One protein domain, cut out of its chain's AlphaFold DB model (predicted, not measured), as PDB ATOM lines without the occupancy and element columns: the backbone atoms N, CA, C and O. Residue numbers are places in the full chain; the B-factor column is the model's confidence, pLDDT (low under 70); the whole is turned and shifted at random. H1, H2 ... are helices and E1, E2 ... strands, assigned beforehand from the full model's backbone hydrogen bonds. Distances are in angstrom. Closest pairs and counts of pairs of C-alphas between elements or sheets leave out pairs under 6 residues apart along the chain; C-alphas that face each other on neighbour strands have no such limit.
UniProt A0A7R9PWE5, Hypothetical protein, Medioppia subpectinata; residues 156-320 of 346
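AT A GLANCE: This is residues 156 to 320 of the 346 residues of the protein "Hypothetical protein" of Medioppia subpectinata (UniProt A0A7R9PWE5). With little regular structure, the chain winds in stacked turns, a solenoid with the parallel sheet E1 to E6 along one side and H1 and H2 opposite, in the last turns. The 165 printed residues, 37 in named elements, class mixed, run E1 E2 E3 E4 H1 E5 H2 E6. The whole is compact, radius of gyration of the C-alphas 15.9 A, spanning 55 by 34 by 26 A.

HOW THE PARTS SIT: E1, residues 174 to 176, is parallel to E2, residues 198 to 200; N 175 and O 198 are within hydrogen-bond range, 2.9 A. H1, residues 263 to 271, and H2, residues 288 to 294, only just touch, with 3 C-alpha pairs within 8 A, the closest Glu 263 and Trp 292, 6.5 A. O i to N i+4 pairs within range are 1 of 5 in H1 and 0 of 3 in H2; O i to N i+3, 4 and 3.

IN THESE COORDINATES: E3 is residues 223 to 226, E4 249 to 252, E5 274 to 277, and E6 311 to 313, ending at C-alpha 313 (-108.557, -14.067, -24.953).

THE WHOLE: In the printed part 24 residues have pLDDT under 70, among them residues 295 to 310, the long link H2 to E6.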
ATOM      1  N   PHE A 156     -91.199 -22.818  -3.503       98.12
ATOM      2  CA  PHE A 156     -91.000 -21.397  -3.777       98.12
ATOM      3  C   PHE A 156     -89.825 -21.180  -4.736       98.12
ATOM      4  O   PHE A 156     -88.942 -22.031  -4.862       98.12
ATOM      5  N   ILE A 157     -89.790 -20.008  -5.371       98.38
ATOM      6  CA  ILE A 157     -88.605 -19.496  -6.069       98.38
ATOM      7  C   ILE A 157     -87.963 -18.412  -5.189       98.38
ATOM      8  O   ILE A 157     -88.666 -17.479  -4.794       98.38
ATOM      9  N   PRO A 158     -86.663 -18.502  -4.853       97.44
ATOM     10  CA  PRO A 158     -85.985 -17.511  -4.020       97.44
ATOM     11  C   PRO A 158     -85.997 -16.092  -4.597       97.44
ATOM     12  O   PRO A 158     -86.046 -15.885  -5.811       97.44
ATOM     13  N   GLU A 159     -85.853 -15.100  -3.719       95.94
ATOM     14  CA  GLU A 159     -85.491 -13.750  -4.153       95.94
ATOM     15  C   GLU A 159     -84.136 -13.772  -4.864       95.94
ATOM     16  O   GLU A 159     -83.220 -14.488  -4.457       95.94
ATOM     17  N   ASN A 160     -84.000 -12.989  -5.935       94.94
ATOM     18  CA  ASN A 160     -82.786 -12.973  -6.752       94.94
ATOM     19  C   ASN A 160     -82.291 -14.390  -7.133       94.94
ATOM     20  O   ASN A 160     -81.085 -14.629  -7.153       94.94
ATOM     21  N   ALA A 161     -83.204 -15.328  -7.417       96.06
ATOM     22  CA  ALA A 161     -82.916 -16.742  -7.687       96.06
ATOM     23  C   ALA A 161     -81.762 -16.985  -8.676       96.06
ATOM     24  O   ALA A 161     -80.980 -17.917  -8.507       96.06
ATOM     25  N   PHE A 162     -81.629 -16.122  -9.684       94.19
ATOM     26  CA  PHE A 162     -80.558 -16.174 -10.681       94.19
ATOM     27  C   PHE A 162     -79.519 -15.063 -10.494       94.19
ATOM     28  O   PHE A 162     -78.987 -14.514 -11.461       94.19
ATOM     29  N   ARG A 163     -79.243 -14.664  -9.245       88.31
ATOM     30  CA  ARG A 163     -78.178 -13.706  -8.945       88.31
ATOM     31  C   ARG A 163     -76.841 -14.284  -9.413       88.31
ATOM     32  O   ARG A 163     -76.471 -15.372  -8.973       88.31
ATOM     33  N   PRO A 164     -76.080 -13.542 -10.232       68.88
ATOM     34  CA  PRO A 164     -74.729 -13.922 -10.601       68.88
ATOM     35  C   PRO A 164     -73.860 -14.138  -9.360       68.88
ATOM     36  O   PRO A 164     -73.493 -13.172  -8.693       68.88
ATOM     37  N   LEU A 165     -73.490 -15.384  -9.062       70.94
ATOM     38  CA  LEU A 165     -72.352 -15.639  -8.176       70.94
ATOM     39  C   LEU A 165     -71.050 -15.309  -8.914       70.94
ATOM     40  O   LEU A 165     -70.134 -14.732  -8.337       70.94
ATOM     41  N   LEU A 166     -70.998 -15.608 -10.220       67.19
ATOM     42  CA  LEU A 166     -69.881 -15.300 -11.107       67.19
ATOM     43  C   LEU A 166     -70.384 -15.034 -12.538       67.19
ATOM     44  O   LEU A 166     -70.598 -15.973 -13.292       67.19
ATOM     45  N   GLY A 167     -70.467 -13.778 -12.978       74.19
ATOM     46  CA  GLY A 167     -70.827 -13.430 -14.367       74.19
ATOM     47  C   GLY A 167     -72.308 -13.639 -14.731       74.19
ATOM     48  O   GLY A 167     -73.051 -14.311 -14.030       74.19
ATOM     49  N   VAL A 168     -72.756 -13.019 -15.824       83.62
ATOM     50  CA  VAL A 168     -74.184 -12.936 -16.191       83.62
ATOM     51  C   VAL A 168     -74.620 -14.143 -17.030       83.62
ATOM     52  O   VAL A 168     -73.942 -14.484 -18.000       83.62
ATOM     53  N   GLN A 169     -75.780 -14.740 -16.727       91.25
ATOM     54  CA  GLN A 169     -76.424 -15.791 -17.539       91.25
ATOM     55  C   GLN A 169     -77.094 -15.209 -18.795       91.25
ATOM     56  O   GLN A 169     -78.290 -15.357 -19.037       91.25
ATOM     57  N   SER A 170     -76.311 -14.513 -19.616       91.44
ATOM     58  CA  SER A 170     -76.807 -13.782 -20.784       91.44
ATOM     59  C   SER A 170     -77.282 -14.687 -21.920       91.44
ATOM     60  O   SER A 170     -77.919 -14.198 -22.844       91.44
ATOM     61  N   ARG A 171     -76.998 -15.992 -21.890       94.81
ATOM     62  CA  ARG A 171     -77.453 -16.928 -22.929       94.81
ATOM     63  C   ARG A 171     -78.798 -17.571 -22.629       94.81
ATOM     64  O   ARG A 171     -79.380 -18.150 -23.539       94.81
ATOM     65  N   LEU A 172     -79.293 -17.442 -21.399       96.81
ATOM     66  CA  LEU A 172     -80.488 -18.142 -20.963       96.81
ATOM     67  C   LEU A 172     -81.730 -17.572 -21.646       96.81
ATOM     68  O   LEU A 172     -82.043 -16.392 -21.508       96.81
ATOM     69  N   GLN A 173     -82.423 -18.434 -22.382       97.44
ATOM     70  CA  GLN A 173     -83.569 -18.094 -23.222       97.44
ATOM     71  C   GLN A 173     -84.863 -18.731 -22.720       97.44
ATOM     72  O   GLN A 173     -85.931 -18.127 -22.845       97.44
ATOM     73  N   ARG A 174     -84.787 -19.937 -22.146       98.62
ATOM     74  CA  ARG A 174     -85.961 -20.694 -21.696       98.62
ATOM     75  C   ARG A 174     -85.788 -21.198 -20.269       98.62
ATOM     76  O   ARG A 174     -84.830 -21.916 -19.980       98.62
ATOM     77  N   LEU A 175     -86.754 -20.859 -19.420       98.56
ATOM     78  CA  LEU A 175     -86.904 -21.390 -18.069       98.56
ATOM     79  C   LEU A 175     -88.239 -22.106 -17.902       98.56
ATOM     80  O   LEU A 175     -89.282 -21.603 -18.318       98.56
ATOM     81  N   SER A 176     -88.200 -23.264 -17.257       98.81
ATOM     82  CA  SER A 176     -89.378 -24.082 -16.973       98.81
ATOM     83  C   SER A 176     -89.326 -24.596 -15.541       98.81
ATOM     84  O   SER A 176     -88.344 -25.229 -15.163       98.81
ATOM     85  N   PHE A 177     -90.397 -24.361 -14.788       98.81
ATOM     86  CA  PHE A 177     -90.625 -24.848 -13.425       98.81
ATOM     87  C   PHE A 177     -91.962 -25.598 -13.319       98.81
ATOM     88  O   PHE A 177     -92.715 -25.446 -12.354       98.81
ATOM     89  N   VAL A 178     -92.289 -26.381 -14.344       98.81
ATOM     90  CA  VAL A 178     -93.607 -26.998 -14.530       98.81
ATOM     91  C   VAL A 178     -93.865 -28.097 -13.504       98.81
ATOM     92  O   VAL A 178     -92.952 -28.860 -13.182       98.81
ATOM     93  N   ASN A 179     -95.116 -28.231 -13.057       98.62
ATOM     94  CA  ASN A 179     -95.552 -29.318 -12.176       98.62
ATOM     95  C   ASN A 179     -94.749 -29.365 -10.866       98.62
ATOM     96  O   ASN A 179     -94.304 -30.420 -10.431       98.62
ATOM     97  N   ASN A 180     -94.493 -28.204 -10.262       98.75
ATOM     98  CA  ASN A 180     -93.927 -28.126  -8.916       98.75
ATOM     99  C   ASN A 180     -95.044 -27.801  -7.907       98.75
ATOM    100  O   ASN A 180     -96.232 -28.016  -8.148       98.75
ATOM    101  N   ARG A 181     -94.673 -27.335  -6.718       98.12
ATOM    102  CA  ARG A 181     -95.593 -26.932  -5.649       98.12
ATOM    103  C   ARG A 181     -95.420 -25.450  -5.325       98.12
ATOM    104  O   ARG A 181     -95.686 -25.051  -4.195       98.12
ATOM    105  N   ILE A 182     -94.953 -24.659  -6.296       98.62
ATOM    106  CA  ILE A 182     -94.526 -23.277  -6.080       98.62
ATOM    107  C   ILE A 182     -95.742 -22.460  -5.669       98.62
ATOM    108  O   ILE A 182     -96.673 -22.316  -6.457       98.62
ATOM    109  N   ALA A 183     -95.728 -21.944  -4.445       97.44
ATOM    110  CA  ALA A 183     -96.759 -21.060  -3.914       97.44
ATOM    111  C   ALA A 183     -96.354 -19.583  -4.009       97.44
ATOM    112  O   ALA A 183     -97.210 -18.716  -4.144       97.44
ATOM    113  N   SER A 184     -95.049 -19.287  -3.978       95.88
ATOM    114  CA  SER A 184     -94.537 -17.915  -4.040       95.88
ATOM    115  C   SER A 184     -93.286 -17.777  -4.906       95.88
ATOM    116  O   SER A 184     -92.447 -18.678  -5.006       95.88
ATOM    117  N   VAL A 185     -93.161 -16.606  -5.530       97.56
ATOM    118  CA  VAL A 185     -92.001 -16.196  -6.323       97.56
ATOM    119  C   VAL A 185     -91.384 -14.971  -5.662       97.56
ATOM    120  O   VAL A 185     -92.033 -13.934  -5.539       97.56
ATOM    121  N   GLY A 186     -90.134 -15.101  -5.220       95.75
ATOM    122  CA  GLY A 186     -89.416 -14.042  -4.526       95.75
ATOM    123  C   GLY A 186     -89.139 -12.821  -5.400       95.75
ATOM    124  O   GLY A 186     -89.079 -12.888  -6.629       95.75
ATOM    125  N   ASN A 187     -88.916 -11.684  -4.744       94.06
ATOM    126  CA  ASN A 187     -88.634 -10.425  -5.423       94.06
ATOM    127  C   ASN A 187     -87.393 -10.532  -6.314       94.06
ATOM    128  O   ASN A 187     -86.358 -11.078  -5.917       94.06
ATOM    129  N   ASN A 188     -87.491  -9.971  -7.518       93.81
ATOM    130  CA  ASN A 188     -86.407  -9.913  -8.494       93.81
ATOM    131  C   ASN A 188     -85.856 -11.299  -8.878       93.81
ATOM    132  O   ASN A 188     -84.709 -11.398  -9.318       93.81
ATOM    133  N   ALA A 189     -86.647 -12.371  -8.729       95.69
ATOM    134  CA  ALA A 189     -86.218 -13.739  -9.022       95.69
ATOM    135  C   ALA A 189     -85.580 -13.872 -10.418       95.69
ATOM    136  O   ALA A 189     -84.551 -14.533 -10.568       95.69
ATOM    137  N   PHE A 190     -86.144 -13.179 -11.413       95.00
ATOM    138  CA  PHE A 190     -85.750 -13.264 -12.823       95.00
ATOM    139  C   PHE A 190     -85.057 -12.003 -13.366       95.00
ATOM    140  O   PHE A 190     -84.782 -11.930 -14.564       95.00
ATOM    141  N   ILE A 191     -84.739 -11.014 -12.517       92.19
ATOM    142  CA  ILE A 191     -84.256  -9.697 -12.974       92.19
ATOM    143  C   ILE A 191     -82.958  -9.797 -13.787       92.19
ATOM    144  O   ILE A 191     -82.764  -9.042 -14.733       92.19
ATOM    145  N   ASN A 192     -82.094 -10.766 -13.463       91.94
ATOM    146  CA  ASN A 192     -80.753 -10.926 -14.037       91.94
ATOM    147  C   ASN A 192     -80.715 -11.793 -15.310       91.94
ATOM    148  O   ASN A 192     -79.649 -12.279 -15.692       91.94
ATOM    149  N   LEU A 193     -81.859 -11.998 -15.968       93.81
ATOM    150  CA  LEU A 193     -81.998 -12.841 -17.159       93.81
ATOM    151  C   LEU A 193     -82.368 -11.995 -18.392       93.81
ATOM    152  O   LEU A 193     -83.517 -12.004 -18.829       93.81
ATOM    153  N   PRO A 194     -81.421 -11.244 -18.983       91.94
ATOM    154  CA  PRO A 194     -81.734 -10.217 -19.986       91.94
ATOM    155  C   PRO A 194     -82.294 -10.761 -21.311       91.94
ATOM    156  O   PRO A 194     -82.983 -10.044 -22.034       91.94
ATOM    157  N   ASN A 195     -82.016 -12.030 -21.629       94.00
ATOM    158  CA  ASN A 195     -82.367 -12.650 -22.911       94.00
ATOM    159  C   ASN A 195     -83.407 -13.775 -22.791       94.00
ATOM    160  O   ASN A 195     -83.680 -14.460 -23.778       94.00
ATOM    161  N   ILE A 196     -84.027 -13.948 -21.618       95.19
ATOM    162  CA  ILE A 196     -85.105 -14.927 -21.446       95.19
ATOM    163  C   ILE A 196     -86.287 -14.548 -22.339       95.19
ATOM    164  O   ILE A 196     -86.676 -13.390 -22.368       95.19
ATOM    165  N   HIS A 197     -86.870 -15.477 -23.082       96.25
ATOM    166  CA  HIS A 197     -88.057 -15.227 -23.912       96.25
ATOM    167  C   HIS A 197     -89.171 -16.256 -23.656       96.25
ATOM    168  O   HIS A 197     -90.228 -16.208 -24.286       96.25
ATOM    169  N   PHE A 198     -88.942 -17.199 -22.744       98.19
ATOM    170  CA  PHE A 198     -89.927 -18.174 -22.299       98.19
ATOM    171  C   PHE A 198     -89.723 -18.459 -20.810       98.19
ATOM    172  O   PHE A 198     -88.638 -18.884 -20.407       98.19
ATOM    173  N   LEU A 199     -90.768 -18.252 -20.017       98.50
ATOM    174  CA  LEU A 199     -90.840 -18.611 -18.605       98.50
ATOM    175  C   LEU A 199     -92.125 -19.405 -18.378       98.50
ATOM    176  O   LEU A 199     -93.211 -18.873 -18.585       98.50
ATOM    177  N   SER A 200     -92.015 -20.653 -17.925       98.81
ATOM    178  CA  SER A 200     -93.182 -21.445 -17.531       98.81
ATOM    179  C   SER A 200     -93.179 -21.769 -16.043       98.81
ATOM    180  O   SER A 200     -92.236 -22.364 -15.522       98.81
ATOM    181  N   LEU A 201     -94.269 -21.386 -15.390       98.81
ATOM    182  CA  LEU A 201     -94.687 -21.718 -14.029       98.81
ATOM    183  C   LEU A 201     -96.006 -22.516 -14.073       98.81
ATOM    184  O   LEU A 201     -96.781 -22.500 -13.116       98.81
ATOM    185  N   HIS A 202     -96.273 -23.202 -15.191       98.75
ATOM    186  CA  HIS A 202     -97.475 -24.009 -15.397       98.75
ATOM    187  C   HIS A 202     -97.617 -25.106 -14.339       98.75
ATOM    188  O   HIS A 202     -96.627 -25.750 -13.988       98.75
ATOM    189  N   ASP A 203     -98.851 -25.370 -13.910       98.81
ATOM    190  CA  ASP A 203     -99.178 -26.455 -12.973       98.81
ATOM    191  C   ASP A 203     -98.414 -26.290 -11.646       98.81
ATOM    192  O   ASP A 203     -97.494 -27.032 -11.308       98.81
ATOM    193  N   ASN A 204     -98.735 -25.211 -10.933       98.88
ATOM    194  CA  ASN A 204     -98.153 -24.865  -9.638       98.88
ATOM    195  C   ASN A 204     -99.264 -24.434  -8.663       98.88
ATOM    196  O   ASN A 204    -100.451 -24.692  -8.871       98.88
ATOM    197  N   ARG A 205     -98.888 -23.833  -7.532       98.50
ATOM    198  CA  ARG A 205     -99.800 -23.431  -6.452       98.50
ATOM    199  C   ARG A 205     -99.765 -21.926  -6.206       98.50
ATOM    200  O   ARG A 205    -100.055 -21.491  -5.098       98.50
ATOM    201  N   ILE A 206     -99.381 -21.140  -7.211       98.50
ATOM    202  CA  ILE A 206     -99.226 -19.693  -7.066       98.50
ATOM    203  C   ILE A 206    -100.612 -19.083  -6.879       98.50
ATOM    204  O   ILE A 206    -101.475 -19.214  -7.749       98.50
ATOM    205  N   ASP A 207    -100.812 -18.409  -5.754       97.00
ATOM    206  CA  ASP A 207    -102.061 -17.726  -5.412       97.00
ATOM    207  C   ASP A 207    -101.917 -16.197  -5.398       97.00
ATOM    208  O   ASP A 207    -102.923 -15.490  -5.406       97.00
ATOM    209  N   THR A 208    -100.685 -15.682  -5.426       95.56
ATOM    210  CA  THR A 208    -100.366 -14.257  -5.308       95.56
ATOM    211  C   THR A 208     -99.126 -13.914  -6.136       95.56
ATOM    212  O   THR A 208     -98.168 -14.685  -6.206       95.56
ATOM    213  N   LEU A 209     -99.135 -12.739  -6.760       94.69
ATOM    214  CA  LEU A 209     -98.004 -12.139  -7.459       94.69
ATOM    215  C   LEU A 209     -97.721 -10.758  -6.867       94.69
ATOM    216  O   LEU A 209     -98.513  -9.825  -7.018       94.69
ATOM    217  N   ASP A 210     -96.566 -10.638  -6.223       90.44
ATOM    218  CA  ASP A 210     -96.095  -9.396  -5.613       90.44
ATOM    219  C   ASP A 210     -95.434  -8.473  -6.647       90.44
ATOM    220  O   ASP A 210     -95.033  -8.918  -7.728       90.44
ATOM    221  N   LYS A 211     -95.259  -7.191  -6.290       86.75
ATOM    222  CA  LYS A 211     -94.719  -6.118  -7.154       86.75
ATOM    223  C   LYS A 211     -93.480  -6.513  -7.976       86.75
ATOM    224  O   LYS A 211     -93.334  -6.063  -9.105       86.75
ATOM    225  N   GLN A 212     -92.573  -7.308  -7.409       90.75
ATOM    226  CA  GLN A 212     -91.286  -7.645  -8.034       90.75
ATOM    227  C   GLN A 212     -91.126  -9.135  -8.348       90.75
ATOM    228  O   GLN A 212     -90.042  -9.557  -8.750       90.75
ATOM    229  N   SER A 213     -92.182  -9.933  -8.181       92.12
ATOM    230  CA  SER A 213     -92.151 -11.381  -8.428       92.12
ATOM    231  C   SER A 213     -91.799 -11.714  -9.885       92.12
ATOM    232  O   SER A 213     -91.027 -12.632 -10.154       92.12
ATOM    233  N   LEU A 214     -92.301 -10.913 -10.829       93.69
ATOM    234  CA  LEU A 214     -92.064 -11.051 -12.269       93.69
ATOM    235  C   LEU A 214     -91.238  -9.896 -12.852       93.69
ATOM    236  O   LEU A 214     -91.254  -9.682 -14.062       93.69
ATOM    237  N   ALA A 215     -90.513  -9.147 -12.016       92.00
ATOM    238  CA  ALA A 215     -89.640  -8.080 -12.498       92.00
ATOM    239  C   ALA A 215     -88.535  -8.647 -13.403       92.00
ATOM    240  O   ALA A 215     -87.873  -9.633 -13.062       92.00
ATOM    241  N   MET A 216     -88.330  -8.012 -14.558       89.94
ATOM    242  CA  MET A 216     -87.382  -8.461 -15.579       89.94
ATOM    243  C   MET A 216     -86.570  -7.297 -16.132       89.94
ATOM    244  O   MET A 216     -87.033  -6.158 -16.182       89.94
ATOM    245  N   SER A 217     -85.348  -7.605 -16.572       87.75
ATOM    246  CA  SER A 217     -84.519  -6.641 -17.292       87.75
ATOM    247  C   SER A 217     -85.251  -6.110 -18.526       87.75
ATOM    248  O   SER A 217     -85.946  -6.854 -19.226       87.75
ATOM    249  N   GLU A 218     -85.052  -4.823 -18.806       88.06
ATOM    250  CA  GLU A 218     -85.538  -4.199 -20.032       88.06
ATOM    251  C   GLU A 218     -84.975  -4.922 -21.261       88.06
ATOM    252  O   GLU A 218     -83.791  -5.264 -21.321       88.06
ATOM    253  N   SER A 219     -85.842  -5.190 -22.235       87.62
ATOM    254  CA  SER A 219     -85.475  -5.924 -23.442       87.62
ATOM    255  C   SER A 219     -86.448  -5.628 -24.581       87.62
ATOM    256  O   SER A 219     -87.636  -5.397 -24.364       87.62
ATOM    257  N   SER A 220     -85.968  -5.662 -25.824       85.81
ATOM    258  CA  SER A 220     -86.837  -5.603 -27.007       85.81
ATOM    259  C   SER A 220     -87.387  -6.975 -27.401       85.81
ATOM    260  O   SER A 220     -88.339  -7.054 -28.180       85.81
ATOM    261  N   TYR A 221     -86.822  -8.062 -26.866       87.31
ATOM    262  CA  TYR A 221     -87.281  -9.412 -27.159       87.31
ATOM    263  C   TYR A 221     -88.661  -9.655 -26.549       87.31
ATOM    264  O   TYR A 221     -88.922  -9.313 -25.398       87.31
ATOM    265  N   HIS A 222     -89.543 -10.313 -27.292       90.50
ATOM    266  CA  HIS A 222     -90.817 -10.774 -26.751       90.50
ATOM    267  C   HIS A 222     -90.582 -11.861 -25.681       90.50
ATOM    268  O   HIS A 222     -89.638 -12.639 -25.821       90.50
ATOM    269  N   ILE A 223     -91.385 -11.926 -24.616       93.12
ATOM    270  CA  ILE A 223     -91.370 -13.044 -23.654       93.12
ATOM    271  C   ILE A 223     -92.748 -13.681 -23.492       93.12
ATOM    272  O   ILE A 223     -93.732 -12.996 -23.260       93.12
ATOM    273  N   PHE A 224     -92.806 -15.006 -23.548       96.25
ATOM    274  CA  PHE A 224     -93.989 -15.769 -23.161       96.25
ATOM    275  C   PHE A 224     -93.893 -16.182 -21.687       96.25
ATOM    276  O   PHE A 224     -92.916 -16.830 -21.298       96.25
ATOM    277  N   ILE A 225     -94.887 -15.811 -20.879       97.62
ATOM    278  CA  ILE A 225     -94.995 -16.135 -19.453       97.62
ATOM    279  C   ILE A 225     -96.221 -17.024 -19.240       97.62
ATOM    280  O   ILE A 225     -97.359 -16.595 -19.435       97.62
ATOM    281  N   ASP A 226     -95.985 -18.258 -18.806       98.69
ATOM    282  CA  ASP A 226     -97.030 -19.239 -18.533       98.69
ATOM    283  C   ASP A 226     -97.281 -19.405 -17.039       98.69
ATOM    284  O   ASP A 226     -96.444 -19.930 -16.309       98.69
ATOM    285  N   LEU A 227     -98.455 -18.967 -16.604       98.69
ATOM    286  CA  LEU A 227     -98.992 -19.100 -15.252       98.69
ATOM    287  C   LEU A 227    -100.283 -19.933 -15.258       98.69
ATOM    288  O   LEU A 227    -101.064 -19.882 -14.304       98.69
ATOM    289  N   SER A 228    -100.547 -20.689 -16.327       98.69
ATOM    290  CA  SER A 228    -101.747 -21.520 -16.390       98.69
ATOM    291  C   SER A 228    -101.724 -22.657 -15.371       98.69
ATOM    292  O   SER A 228    -100.651 -23.096 -14.953       98.69
ATOM    293  N   LYS A 229    -102.904 -23.138 -14.966       98.69
ATOM    294  CA  LYS A 229    -103.061 -24.145 -13.899       98.69
ATOM    295  C   LYS A 229    -102.365 -23.731 -12.600       98.69
ATOM    296  O   LYS A 229    -101.489 -24.422 -12.089       98.69
ATOM    297  N   ASN A 230    -102.738 -22.567 -12.091       98.81
ATOM    298  CA  ASN A 230    -102.335 -22.090 -10.772       98.81
ATOM    299  C   ASN A 230    -103.591 -21.799  -9.935       98.81
ATOM    300  O   ASN A 230    -104.695 -22.241 -10.262       98.81
ATOM    301  N   GLN A 231    -103.430 -21.085  -8.825       98.31
ATOM    302  CA  GLN A 231    -104.510 -20.721  -7.905       98.31
ATOM    303  C   GLN A 231    -104.795 -19.213  -7.954       98.31
ATOM    304  O   GLN A 231    -105.321 -18.634  -7.004       98.31
ATOM    305  N   LEU A 232    -104.463 -18.562  -9.075       98.19
ATOM    306  CA  LEU A 232    -104.648 -17.125  -9.241       98.19
ATOM    307  C   LEU A 232    -106.138 -16.787  -9.327       98.19
ATOM    308  O   LEU A 232    -106.926 -17.467  -9.985       98.19
ATOM    309  N   ASN A 233    -106.519 -15.693  -8.690       97.19
ATOM    310  CA  ASN A 233    -107.835 -15.080  -8.749       97.19
ATOM    311  C   ASN A 233    -107.690 -13.572  -9.020       97.19
ATOM    312  O   ASN A 233    -106.594 -13.040  -9.196       97.19
ATOM    313  N   SER A 234    -108.806 -12.847  -9.064       95.00
ATOM    314  CA  SER A 234    -108.815 -11.414  -9.396       95.00
ATOM    315  C   SER A 234    -108.122 -10.497  -8.380       95.00
ATOM    316  O   SER A 234    -107.870  -9.336  -8.695       95.00
ATOM    317  N   SER A 235    -107.835 -10.984  -7.171       94.62
ATOM    318  CA  SER A 235    -107.103 -10.261  -6.121       94.62
ATOM    319  C   SER A 235    -105.625 -10.649  -6.021       94.62
ATOM    320  O   SER A 235    -104.869  -9.959  -5.346       94.62
ATOM    321  N   SER A 236    -105.200 -11.693  -6.736       95.88
ATOM    322  CA  SER A 236    -103.839 -12.236  -6.677       95.88
ATOM    323  C   SER A 236    -102.759 -11.285  -7.186       95.88
ATOM    324  O   SER A 236    -101.598 -11.429  -6.833       95.88
ATOM    325  N   PHE A 237    -103.111 -10.321  -8.034       93.50
ATOM    326  CA  PHE A 237    -102.150  -9.399  -8.632       93.50
ATOM    327  C   PHE A 237    -101.988  -8.179  -7.727       93.50
ATOM    328  O   PHE A 237    -102.869  -7.325  -7.679       93.50
ATOM    329  N   GLN A 238    -100.879  -8.054  -7.003       88.56
ATOM    330  CA  GLN A 238    -100.637  -6.840  -6.224       88.56
ATOM    331  C   GLN A 238    -100.435  -5.617  -7.129       88.56
ATOM    332  O   GLN A 238    -100.178  -5.720  -8.333       88.56
ATOM    333  N   SER A 239    -100.541  -4.422  -6.538       82.06
ATOM    334  CA  SER A 239    -100.226  -3.183  -7.250       82.06
ATOM    335  C   SER A 239     -98.825  -3.276  -7.858       82.06
ATOM    336  O   SER A 239     -97.863  -3.603  -7.167       82.06
ATOM    337  N   GLN A 240     -98.728  -2.990  -9.155       80.62
ATOM    338  CA  GLN A 240     -97.481  -3.003  -9.922       80.62
ATOM    339  C   GLN A 240     -96.818  -4.380 -10.125       80.62
ATOM    340  O   GLN A 240     -95.718  -4.421 -10.666       80.62
ATOM    341  N   ALA A 241     -97.480  -5.501  -9.801       84.81
ATOM    342  CA  ALA A 241     -96.947  -6.863  -9.997       84.81
ATOM    343  C   ALA A 241     -96.460  -7.162 -11.427       84.81
ATOM    344  O   ALA A 241     -95.542  -7.953 -11.624       84.81
ATOM    345  N   LEU A 242     -97.066  -6.511 -12.423       87.25
ATOM    346  CA  LEU A 242     -96.734  -6.664 -13.842       87.25
ATOM    347  C   LEU A 242     -96.033  -5.428 -14.430       87.25
ATOM    348  O   LEU A 242     -95.615  -5.452 -15.585       87.25
ATOM    349  N   SER A 243     -95.895  -4.343 -13.661       83.69
ATOM    350  CA  SER A 243     -95.365  -3.069 -14.170       83.69
ATOM    351  C   SER A 243     -93.872  -3.121 -14.482       83.69
ATOM    352  O   SER A 243     -93.405  -2.364 -15.325       83.69
ATOM    353  N   GLU A 244     -93.138  -4.025 -13.833       85.38
ATOM    354  CA  GLU A 244     -91.690  -4.190 -14.003       85.38
ATOM    355  C   GLU A 244     -91.325  -5.151 -15.156       85.38
ATOM    356  O   GLU A 244     -90.163  -5.530 -15.317       85.38
ATOM    357  N   ILE A 245     -92.301  -5.553 -15.984       88.75
ATOM    358  CA  ILE A 245     -92.071  -6.318 -17.219       88.75
ATOM    359  C   ILE A 245     -91.840  -5.323 -18.367       88.75
ATOM    360  O   ILE A 245     -92.730  -5.000 -19.157       88.75
ATOM    361  N   ASN A 246     -90.617  -4.798 -18.458       83.50
ATOM    362  CA  ASN A 246     -90.242  -3.733 -19.398       83.50
ATOM    363  C   ASN A 246     -89.908  -4.242 -20.813       83.50
ATOM    364  O   ASN A 246     -88.852  -3.942 -21.367       83.50
ATOM    365  N   ARG A 247     -90.811  -5.027 -21.409       87.56
ATOM    366  CA  ARG A 247     -90.664  -5.629 -22.748       87.56
ATOM    367  C   ARG A 247     -92.014  -6.115 -23.294       87.56
ATOM    368  O   ARG A 247     -92.962  -6.183 -22.520       87.56
ATOM    369  N   PRO A 248     -92.156  -6.426 -24.594       88.50
ATOM    370  CA  PRO A 248     -93.355  -7.094 -25.107       88.50
ATOM    371  C   PRO A 248     -93.508  -8.485 -24.482       88.50
ATOM    372  O   PRO A 248     -92.512  -9.206 -24.369       88.50
ATOM    373  N   PHE A 249     -94.722  -8.877 -24.098       90.62
ATOM    374  CA  PHE A 249     -94.937 -10.193 -23.498       90.62
ATOM    375  C   PHE A 249     -96.327 -10.765 -23.738       90.62
ATOM    376  O   PHE A 249     -97.302 -10.029 -23.824       90.62
ATOM    377  N   ASP A 250     -96.407 -12.087 -23.777       92.00
ATOM    378  CA  ASP A 250     -97.648 -12.846 -23.746       92.00
ATOM    379  C   ASP A 250     -97.809 -13.480 -22.363       92.00
ATOM    380  O   ASP A 250     -96.868 -14.054 -21.812       92.00
ATOM    381  N   LEU A 251     -99.007 -13.374 -21.798       95.00
ATOM    382  CA  LEU A 251     -99.358 -13.844 -20.469       95.00
ATOM    383  C   LEU A 251    -100.447 -14.913 -20.559       95.00
ATOM    384  O   LEU A 251    -101.603 -14.641 -20.893       95.00
ATOM    385  N   GLN A 252    -100.083 -16.145 -20.233       97.19
ATOM    386  CA  GLN A 252    -100.988 -17.282 -20.219       97.19
ATOM    387  C   GLN A 252    -101.496 -17.517 -18.788       97.19
ATOM    388  O   GLN A 252    -100.739 -17.915 -17.911       97.19
ATOM    389  N   LEU A 253    -102.784 -17.255 -18.552       97.19
ATOM    390  CA  LEU A 253    -103.474 -17.354 -17.255       97.19
ATOM    391  C   LEU A 253    -104.599 -18.399 -17.270       97.19
ATOM    392  O   LEU A 253    -105.436 -18.421 -16.363       97.19
ATOM    393  N   SER A 254    -104.668 -19.249 -18.295       95.31
ATOM    394  CA  SER A 254    -105.729 -20.256 -18.383       95.31
ATOM    395  C   SER A 254    -105.748 -21.231 -17.199       95.31
ATOM    396  O   SER A 254    -104.742 -21.407 -16.523       95.31
ATOM    397  N   ASP A 255    -106.896 -21.849 -16.919       97.06
ATOM    398  CA  ASP A 255    -107.050 -22.793 -15.796       97.06
ATOM    399  C   ASP A 255    -106.659 -22.185 -14.441       97.06
ATOM    400  O   ASP A 255    -105.860 -22.731 -13.688       97.06
ATOM    401  N   ASN A 256    -107.210 -21.015 -14.145       98.31
ATOM    402  CA  ASN A 256    -107.108 -20.365 -12.842       98.31
ATOM    403  C   ASN A 256    -108.533 -20.058 -12.332       98.31
ATOM    404  O   ASN A 256    -109.534 -20.553 -12.859       98.31
ATOM    405  N   THR A 257    -108.650 -19.229 -11.298       97.31
ATOM    406  CA  THR A 257    -109.928 -18.826 -10.682       97.31
ATOM    407  C   THR A 257    -110.222 -17.328 -10.851       97.31
ATOM    408  O   THR A 257    -110.893 -16.700 -10.032       97.31
ATOM    409  N   ILE A 258    -109.726 -16.722 -11.933       95.19
ATOM    410  CA  ILE A 258    -109.862 -15.287 -12.215       95.19
ATOM    411  C   ILE A 258    -111.283 -14.984 -12.713       95.19
ATOM    412  O   ILE A 258    -111.692 -15.414 -13.788       95.19
ATOM    413  N   ALA A 259    -112.032 -14.184 -11.955       92.81
ATOM    414  CA  ALA A 259    -113.390 -13.775 -12.325       92.81
ATOM    415  C   ALA A 259    -113.427 -12.492 -13.179       92.81
ATOM    416  O   ALA A 259    -114.326 -12.293 -13.992       92.81
ATOM    417  N   TYR A 260    -112.452 -11.609 -12.993       90.19
ATOM    418  CA  TYR A 260    -112.268 -10.354 -13.720       90.19
ATOM    419  C   TYR A 260    -110.800  -9.897 -13.668       90.19
ATOM    420  O   TYR A 260    -110.051 -10.284 -12.770       90.19
ATOM    421  N   LEU A 261    -110.403  -9.031 -14.601       90.50
ATOM    422  CA  LEU A 261    -109.144  -8.292 -14.587       90.50
ATOM    423  C   LEU A 261    -109.386  -6.876 -14.060       90.50
ATOM    424  O   LEU A 261    -110.245  -6.156 -14.570       90.50
ATOM    425  N   ASN A 262    -108.627  -6.461 -13.050       89.88
ATOM    426  CA  ASN A 262    -108.739  -5.116 -12.494       89.88
ATOM    427  C   ASN A 262    -108.098  -4.080 -13.432       89.88
ATOM    428  O   ASN A 262    -106.934  -4.216 -13.812       89.88
ATOM    429  N   GLU A 263    -108.831  -3.016 -13.760       88.56
ATOM    430  CA  GLU A 263    -108.353  -1.946 -14.640       88.56
ATOM    431  C   GLU A 263    -107.025  -1.344 -14.164       88.56
ATOM    432  O   GLU A 263    -106.095  -1.183 -14.954       88.56
ATOM    433  N   THR A 264    -106.894  -1.067 -12.863       87.94
ATOM    434  CA  THR A 264    -105.705  -0.394 -12.312       87.94
ATOM    435  C   THR A 264    -104.442  -1.251 -12.430       87.94
ATOM    436  O   THR A 264    -103.341  -0.721 -12.583       87.94
ATOM    437  N   GLN A 265    -104.600  -2.575 -12.417       88.75
ATOM    438  CA  GLN A 265    -103.504  -3.542 -12.489       88.75
ATOM    439  C   GLN A 265    -103.110  -3.877 -13.928       88.75
ATOM    440  O   GLN A 265    -101.939  -4.131 -14.176       88.75
ATOM    441  N   PHE A 266    -104.051  -3.874 -14.878       88.69
ATOM    442  CA  PHE A 266    -103.800  -4.393 -16.228       88.69
ATOM    443  C   PHE A 266    -103.762  -3.322 -17.321       88.69
ATOM    444  O   PHE A 266    -103.006  -3.478 -18.275       88.69
ATOM    445  N   LYS A 267    -104.503  -2.211 -17.198       85.62
ATOM    446  CA  LYS A 267    -104.649  -1.220 -18.284       85.62
ATOM    447  C   LYS A 267    -103.320  -0.636 -18.762       85.62
ATOM    448  O   LYS A 267    -103.124  -0.415 -19.950       85.62
ATOM    449  N   HIS A 268    -102.373  -0.417 -17.852       84.19
ATOM    450  CA  HIS A 268    -101.069   0.156 -18.200       84.19
ATOM    451  C   HIS A 268    -100.210  -0.759 -19.092       84.19
ATOM    452  O   HIS A 268     -99.304  -0.263 -19.765       84.19
ATOM    453  N   LEU A 269    -100.495  -2.066 -19.121       84.12
ATOM    454  CA  LEU A 269     -99.780  -3.052 -19.934       84.12
ATOM    455  C   LEU A 269    -100.122  -2.921 -21.426       84.12
ATOM    456  O   LEU A 269     -99.273  -3.166 -22.280       84.12
ATOM    457  N   PHE A 270    -101.313  -2.403 -21.742       79.06
ATOM    458  CA  PHE A 270    -101.798  -2.115 -23.100       79.06
ATOM    459  C   PHE A 270    -101.149  -0.859 -23.712       79.06
ATOM    460  O   PHE A 270    -101.629  -0.287 -24.683       79.06
ATOM    461  N   ARG A 271    -100.002  -0.416 -23.188       77.69
ATOM    462  CA  ARG A 271     -99.096   0.513 -23.889       77.69
ATOM    463  C   ARG A 271     -98.049  -0.214 -24.738       77.69
ATOM    464  O   ARG A 271     -97.317   0.428 -25.484       77.69
ATOM    465  N   ARG A 272     -97.946  -1.540 -24.603       74.38
ATOM    466  CA  ARG A 272     -97.005  -2.417 -25.321       74.38
ATOM    467  C   ARG A 272     -97.777  -3.544 -26.013       74.38
ATOM    468  O   ARG A 272     -98.957  -3.734 -25.740       74.38
ATOM    469  N   SER A 273     -97.140  -4.293 -26.914       77.69
ATOM    470  CA  SER A 273     -97.758  -5.501 -27.486       77.69
ATOM    471  C   SER A 273     -97.902  -6.561 -26.392       77.69
ATOM    472  O   SER A 273     -96.884  -7.000 -25.851       77.69
ATOM    473  N   ILE A 274     -99.143  -6.942 -26.074       82.00
ATOM    474  CA  ILE A 274     -99.469  -7.922 -25.032       82.00
ATOM    475  C   ILE A 274    -100.645  -8.817 -25.427       82.00
ATOM    476  O   ILE A 274    -101.712  -8.320 -25.788       82.00
ATOM    477  N   THR A 275    -100.481 -10.131 -25.277       85.31
ATOM    478  CA  THR A 275    -101.597 -11.089 -25.316       85.31
ATOM    479  C   THR A 275    -101.863 -11.616 -23.914       85.31
ATOM    480  O   THR A 275    -100.938 -12.052 -23.242       85.31
ATOM    481  N   ILE A 276    -103.115 -11.623 -23.460       90.12
ATOM    482  CA  ILE A 276    -103.530 -12.231 -22.191       90.12
ATOM    483  C   ILE A 276    -104.544 -13.330 -22.484       90.12
ATOM    484  O   ILE A 276    -105.620 -13.050 -23.006       90.12
ATOM    485  N   ASN A 277    -104.242 -14.567 -22.105       89.50
ATOM    486  CA  ASN A 277    -105.150 -15.702 -22.249       89.50
ATOM    487  C   ASN A 277    -105.764 -16.087 -20.895       89.50
ATOM    488  O   ASN A 277    -105.058 -16.452 -19.966       89.50
ATOM    489  N   LEU A 278    -107.091 -16.025 -20.805       89.50
ATOM    490  CA  LEU A 278    -107.920 -16.309 -19.630       89.50
ATOM    491  C   LEU A 278    -108.863 -17.503 -19.852       89.50
ATOM    492  O   LEU A 278    -109.877 -17.631 -19.165       89.50
ATOM    493  N   TRP A 279    -108.596 -18.382 -20.821       86.56
ATOM    494  CA  TRP A 279    -109.439 -19.564 -21.035       86.56
ATOM    495  C   TRP A 279    -109.575 -20.410 -19.764       86.56
ATOM    496  O   TRP A 279    -108.662 -20.469 -18.950       86.56
ATOM    497  N   ARG A 280    -110.711 -21.095 -19.589       89.00
ATOM    498  CA  ARG A 280    -110.949 -21.967 -18.422       89.00
ATOM    499  C   ARG A 280    -110.751 -21.234 -17.081       89.00
ATOM    500  O   ARG A 280    -110.139 -21.752 -16.162       89.00
ATOM    501  N   ASN A 281    -111.285 -20.018 -17.000       90.19
ATOM    502  CA  ASN A 281    -111.450 -19.242 -15.772       90.19
ATOM    503  C   ASN A 281    -112.937 -18.872 -15.612       90.19
ATOM    504  O   ASN A 281    -113.633 -18.743 -16.625       90.19
ATOM    505  N   PRO A 282    -113.441 -18.647 -14.386       91.88
ATOM    506  CA  PRO A 282    -114.828 -18.254 -14.129       91.88
ATOM    507  C   PRO A 282    -115.091 -16.767 -14.457       91.88
ATOM    508  O   PRO A 282    -115.636 -16.029 -13.636       91.88
ATOM    509  N   VAL A 283    -114.686 -16.302 -15.645       86.62
ATOM    510  CA  VAL A 283    -114.762 -14.886 -16.034       86.62
ATOM    511  C   VAL A 283    -116.219 -14.423 -16.116       86.62
ATOM    512  O   VAL A 283    -117.003 -14.936 -16.915       86.62
ATOM    513  N   ASN A 284    -116.576 -13.400 -15.338       83.25
ATOM    514  CA  ASN A 284    -117.890 -12.770 -15.385       83.25
ATOM    515  C   ASN A 284    -117.891 -11.590 -16.366       83.25
ATOM    516  O   ASN A 284    -117.474 -10.475 -16.059       83.25
ATOM    517  N   CYS A 285    -118.420 -11.831 -17.561       76.19
ATOM    518  CA  CYS A 285    -118.420 -10.871 -18.664       76.19
ATOM    519  C   CYS A 285    -119.550  -9.833 -18.618       76.19
ATOM    520  O   CYS A 285    -119.717  -9.071 -19.572       76.19
ATOM    521  N   SER A 286    -120.307  -9.804 -17.520       80.00
ATOM    522  CA  SER A 286    -121.271  -8.755 -17.171       80.00
ATOM    523  C   SER A 286    -120.851  -7.986 -15.913       80.00
ATOM    524  O   SER A 286    -121.593  -7.135 -15.430       80.00
ATOM    525  N   ASP A 287    -119.668  -8.280 -15.368       85.00
ATOM    526  CA  ASP A 287    -119.099  -7.548 -14.244       85.00
ATOM    527  C   ASP A 287    -118.634  -6.162 -14.699       85.00
ATOM    528  O   ASP A 287    -117.786  -6.040 -15.583       85.00
ATOM    529  N   CYS A 288    -119.144  -5.098 -14.082       86.25
ATOM    530  CA  CYS A 288    -118.775  -3.732 -14.450       86.25
ATOM    531  C   CYS A 288    -117.276  -3.440 -14.287       86.25
ATOM    532  O   CYS A 288    -116.754  -2.575 -14.989       86.25
ATOM    533  N   ARG A 289    -116.554  -4.204 -13.456       88.56
ATOM    534  CA  ARG A 289    -115.088  -4.123 -13.332       88.56
ATOM    535  C   ARG A 289    -114.353  -4.572 -14.592       88.56
ATOM    536  O   ARG A 289    -113.198  -4.210 -14.764       88.56
ATOM    537  N   MET A 290    -115.004  -5.327 -15.479       84.25
ATOM    538  CA  MET A 290    -114.475  -5.726 -16.788       84.25
ATOM    539  C   MET A 290    -114.820  -4.738 -17.906       84.25
ATOM    540  O   MET A 290    -114.339  -4.923 -19.025       84.25
ATOM    541  N   LYS A 291    -115.622  -3.692 -17.645       82.44
ATOM    542  CA  LYS A 291    -116.085  -2.737 -18.672       82.44
ATOM    543  C   LYS A 291    -114.923  -2.125 -19.455       82.44
ATOM    544  O   LYS A 291    -115.011  -2.021 -20.669       82.44
ATOM    545  N   TRP A 292    -113.811  -1.793 -18.796       84.25
ATOM    546  CA  TRP A 292    -112.629  -1.218 -19.452       84.25
ATOM    547  C   TRP A 292    -112.088  -2.091 -20.596       84.25
ATOM    548  O   TRP A 292    -111.619  -1.566 -21.602       84.25
ATOM    549  N   THR A 293    -112.228  -3.419 -20.501       79.12
ATOM    550  CA  THR A 293    -111.738  -4.356 -21.524       79.12
ATOM    551  C   THR A 293    -112.480  -4.248 -22.854       79.12
ATOM    552  O   THR A 293    -111.961  -4.719 -23.862       79.12
ATOM    553  N   SER A 294    -113.671  -3.633 -22.908       71.25
ATOM    554  CA  SER A 294    -114.359  -3.398 -24.186       71.25
ATOM    555  C   SER A 294    -113.654  -2.361 -25.053       71.25
ATOM    556  O   SER A 294    -113.787  -2.414 -26.270       71.25
ATOM    557  N   ASN A 295    -112.920  -1.434 -24.432       66.12
ATOM    558  CA  ASN A 295    -112.220  -0.355 -25.129       66.12
ATOM    559  C   ASN A 295    -110.831  -0.791 -25.617       66.12
ATOM    560  O   ASN A 295    -110.309  -0.216 -26.562       66.12
ATOM    561  N   GLU A 296    -110.262  -1.826 -24.997       63.62
ATOM    562  CA  GLU A 296    -108.901  -2.313 -25.266       63.62
ATOM    563  C   GLU A 296    -108.867  -3.514 -26.237       63.62
ATOM    564  O   GLU A 296    -107.808  -4.080 -26.503       63.62
ATOM    565  N   LYS A 297    -110.018  -3.954 -26.772       55.75
ATOM    566  CA  LYS A 297    -110.088  -5.082 -27.716       55.75
ATOM    567  C   LYS A 297    -110.033  -4.628 -29.172       55.75
ATOM    568  O   LYS A 297    -111.014  -4.104 -29.689       55.75
ATOM    569  N   GLN A 298    -108.979  -5.029 -29.883       49.38
ATOM    570  CA  GLN A 298    -109.101  -5.403 -31.295       49.38
ATOM    571  C   GLN A 298    -109.308  -6.923 -31.384       49.38
ATOM    572  O   GLN A 298    -108.365  -7.709 -31.406       49.38
ATOM    573  N   CYS A 299    -110.567  -7.366 -31.414       41.66
ATOM    574  CA  CYS A 299    -110.888  -8.696 -31.927       41.66
ATOM    575  C   CYS A 299    -110.885  -8.613 -33.458       41.66
ATOM    576  O   CYS A 299    -111.842  -8.115 -34.038       41.66
ATOM    577  N   GLY A 300    -109.827  -9.089 -34.113       34.34
ATOM    578  CA  GLY A 300    -109.774  -9.135 -35.572       34.34
ATOM    579  C   GLY A 300    -108.904 -10.280 -36.061       34.34
ATOM    580  O   GLY A 300    -107.694 -10.270 -35.863       34.34
ATOM    581  N   ASN A 301    -109.518 -11.263 -36.716       37.88
ATOM    582  CA  ASN A 301    -108.812 -12.066 -37.702       37.88
ATOM    583  C   ASN A 301    -108.960 -11.311 -39.027       37.88
ATOM    584  O   ASN A 301    -110.051 -11.296 -39.594       37.88
ATOM    585  N   VAL A 302    -107.910 -10.615 -39.466       35.69
ATOM    586  CA  VAL A 302    -107.887  -9.930 -40.764       35.69
ATOM    587  C   VAL A 302    -106.693 -10.475 -41.544       35.69
ATOM    588  O   VAL A 302    -105.545 -10.210 -41.209       35.69
ATOM    589  N   ASN A 303    -106.979 -11.275 -42.573       35.28
ATOM    590  CA  ASN A 303    -106.077 -11.606 -43.682       35.28
ATOM    591  C   ASN A 303    -104.670 -12.149 -43.340       35.28
ATOM    592  O   ASN A 303    -103.711 -11.795 -44.017       35.28
ATOM    593  N   ASN A 304    -104.527 -13.052 -42.360       39.69
ATOM    594  CA  ASN A 304    -103.285 -13.821 -42.119       39.69
ATOM    595  C   ASN A 304    -101.984 -13.004 -41.919       39.69
ATOM    596  O   ASN A 304    -100.888 -13.560 -41.980       39.69
ATOM    597  N   THR A 305    -102.075 -11.717 -41.586       37.25
ATOM    598  CA  THR A 305    -100.934 -10.894 -41.162       37.25
ATOM    599  C   THR A 305    -101.264 -10.220 -39.838       37.25
ATOM    600  O   THR A 305    -101.819  -9.128 -39.780       37.25
ATOM    601  N   ILE A 306    -100.921 -10.892 -38.736       42.44
ATOM    602  CA  ILE A 306    -101.019 -10.319 -37.391       42.44
ATOM    603  C   ILE A 306     -99.929  -9.250 -37.259       42.44
ATOM    604  O   ILE A 306     -98.749  -9.569 -37.128       42.44
ATOM    605  N   SER A 307    -100.326  -7.981 -37.303       41.53
ATOM    606  CA  SER A 307     -99.466  -6.837 -36.998       41.53
ATOM    607  C   SER A 307     -99.864  -6.273 -35.630       41.53
ATOM    608  O   SER A 307    -100.947  -5.719 -35.487       41.53
ATOM    609  N   TYR A 308     -98.997  -6.502 -34.634       47.19
ATOM    610  CA  TYR A 308     -98.978  -5.981 -33.253       47.19
ATOM    611  C   TYR A 308    -100.344  -5.887 -32.540       47.19
ATOM    612  O   TYR A 308    -100.941  -4.823 -32.397       47.19
ATOM    613  N   ALA A 309    -100.798  -7.054 -32.069       53.78
ATOM    614  CA  ALA A 309    -102.140  -7.349 -31.576       53.78
ATOM    615  C   ALA A 309    -102.212  -7.395 -30.042       53.78
ATOM    616  O   ALA A 309    -101.989  -8.439 -29.430       53.78
ATOM    617  N   GLN A 310    -102.556  -6.276 -29.407       68.56
ATOM    618  CA  GLN A 310    -103.001  -6.323 -28.015       68.56
ATOM    619  C   GLN A 310    -104.302  -7.118 -27.934       68.56
ATOM    620  O   GLN A 310    -105.282  -6.784 -28.606       68.56
ATOM    621  N   ARG A 311    -104.315  -8.199 -27.154       73.69
ATOM    622  CA  ARG A 311    -105.425  -9.154 -27.186       73.69
ATOM    623  C   ARG A 311    -105.708  -9.734 -25.812       73.69
ATOM    624  O   ARG A 311    -104.807 -10.204 -25.132       73.69
ATOM    625  N   ILE A 312    -106.985  -9.749 -25.431       76.44
ATOM    626  CA  ILE A 312    -107.468 -10.491 -24.261       76.44
ATOM    627  C   ILE A 312    -108.402 -11.597 -24.742       76.44
ATOM    628  O   ILE A 312    -109.454 -11.336 -25.335       76.44
ATOM    629  N   ASP A 313    -108.007 -12.822 -24.448       74.25
ATOM    630  CA  ASP A 313    -108.557 -14.067 -24.953       74.25
ATOM    631  C   ASP A 313    -109.326 -14.805 -23.854       74.25
ATOM    632  O   ASP A 313    -108.748 -15.197 -22.846       74.25
ATOM    633  N   PHE A 314    -110.644 -14.967 -24.005       71.38
ATOM    634  CA  PHE A 314    -111.505 -15.628 -23.014       71.38
ATOM    635  C   PHE A 314    -112.810 -16.147 -23.624       71.38
ATOM    636  O   PHE A 314    -113.170 -15.815 -24.750       71.38
ATOM    637  N   GLN A 315    -113.547 -16.944 -22.849       64.62
ATOM    638  CA  GLN A 315    -114.711 -17.724 -23.294       64.62
ATOM    639  C   GLN A 315    -115.983 -16.907 -23.599       64.62
ATOM    640  O   GLN A 315    -116.995 -17.487 -23.989       64.62
ATOM    641  N   CYS A 316    -115.969 -15.581 -23.453       64.12
ATOM    642  CA  CYS A 316    -117.163 -14.765 -23.657       64.12
ATOM    643  C   CYS A 316    -117.141 -13.984 -24.965       64.12
ATOM    644  O   CYS A 316    -116.149 -13.347 -25.324       64.12
ATOM    645  N   LYS A 317    -118.322 -13.871 -25.576       57.56
ATOM    646  CA  LYS A 317    -118.623 -12.784 -26.504       57.56
ATOM    647  C   LYS A 317    -118.912 -11.526 -25.678       57.56
ATOM    648  O   LYS A 317    -119.920 -11.466 -24.976       57.56
ATOM    649  N   LEU A 318    -118.005 -10.547 -25.702       56.56
ATOM    650  CA  LEU A 318    -118.298  -9.225 -25.146       56.56
ATOM    651  C   LEU A 318    -119.235  -8.504 -26.116       56.56
ATOM    652  O   LEU A 318    -118.793  -8.035 -27.161       56.56
ATOM    653  N   PHE A 319    -120.516  -8.405 -25.777       57.00
ATOM    654  CA  PHE A 319    -121.407  -7.458 -26.438       57.00
ATOM    655  C   PHE A 319    -121.387  -6.148 -25.645       57.00
ATOM    656  O   PHE A 319    -121.371  -6.195 -24.412       57.00
ATOM    657  N   LYS A 320    -121.426  -4.984 -26.320       57.59
ATOM    658  CA  LYS A 320    -121.606  -3.666 -25.658       57.59
ATOM    659  C   LYS A 320    -122.785  -3.700 -24.666       57.59
ATOM    660  O   LYS A 320    -122.760  -3.060 -23.618       57.59
TER     661      LYS A 320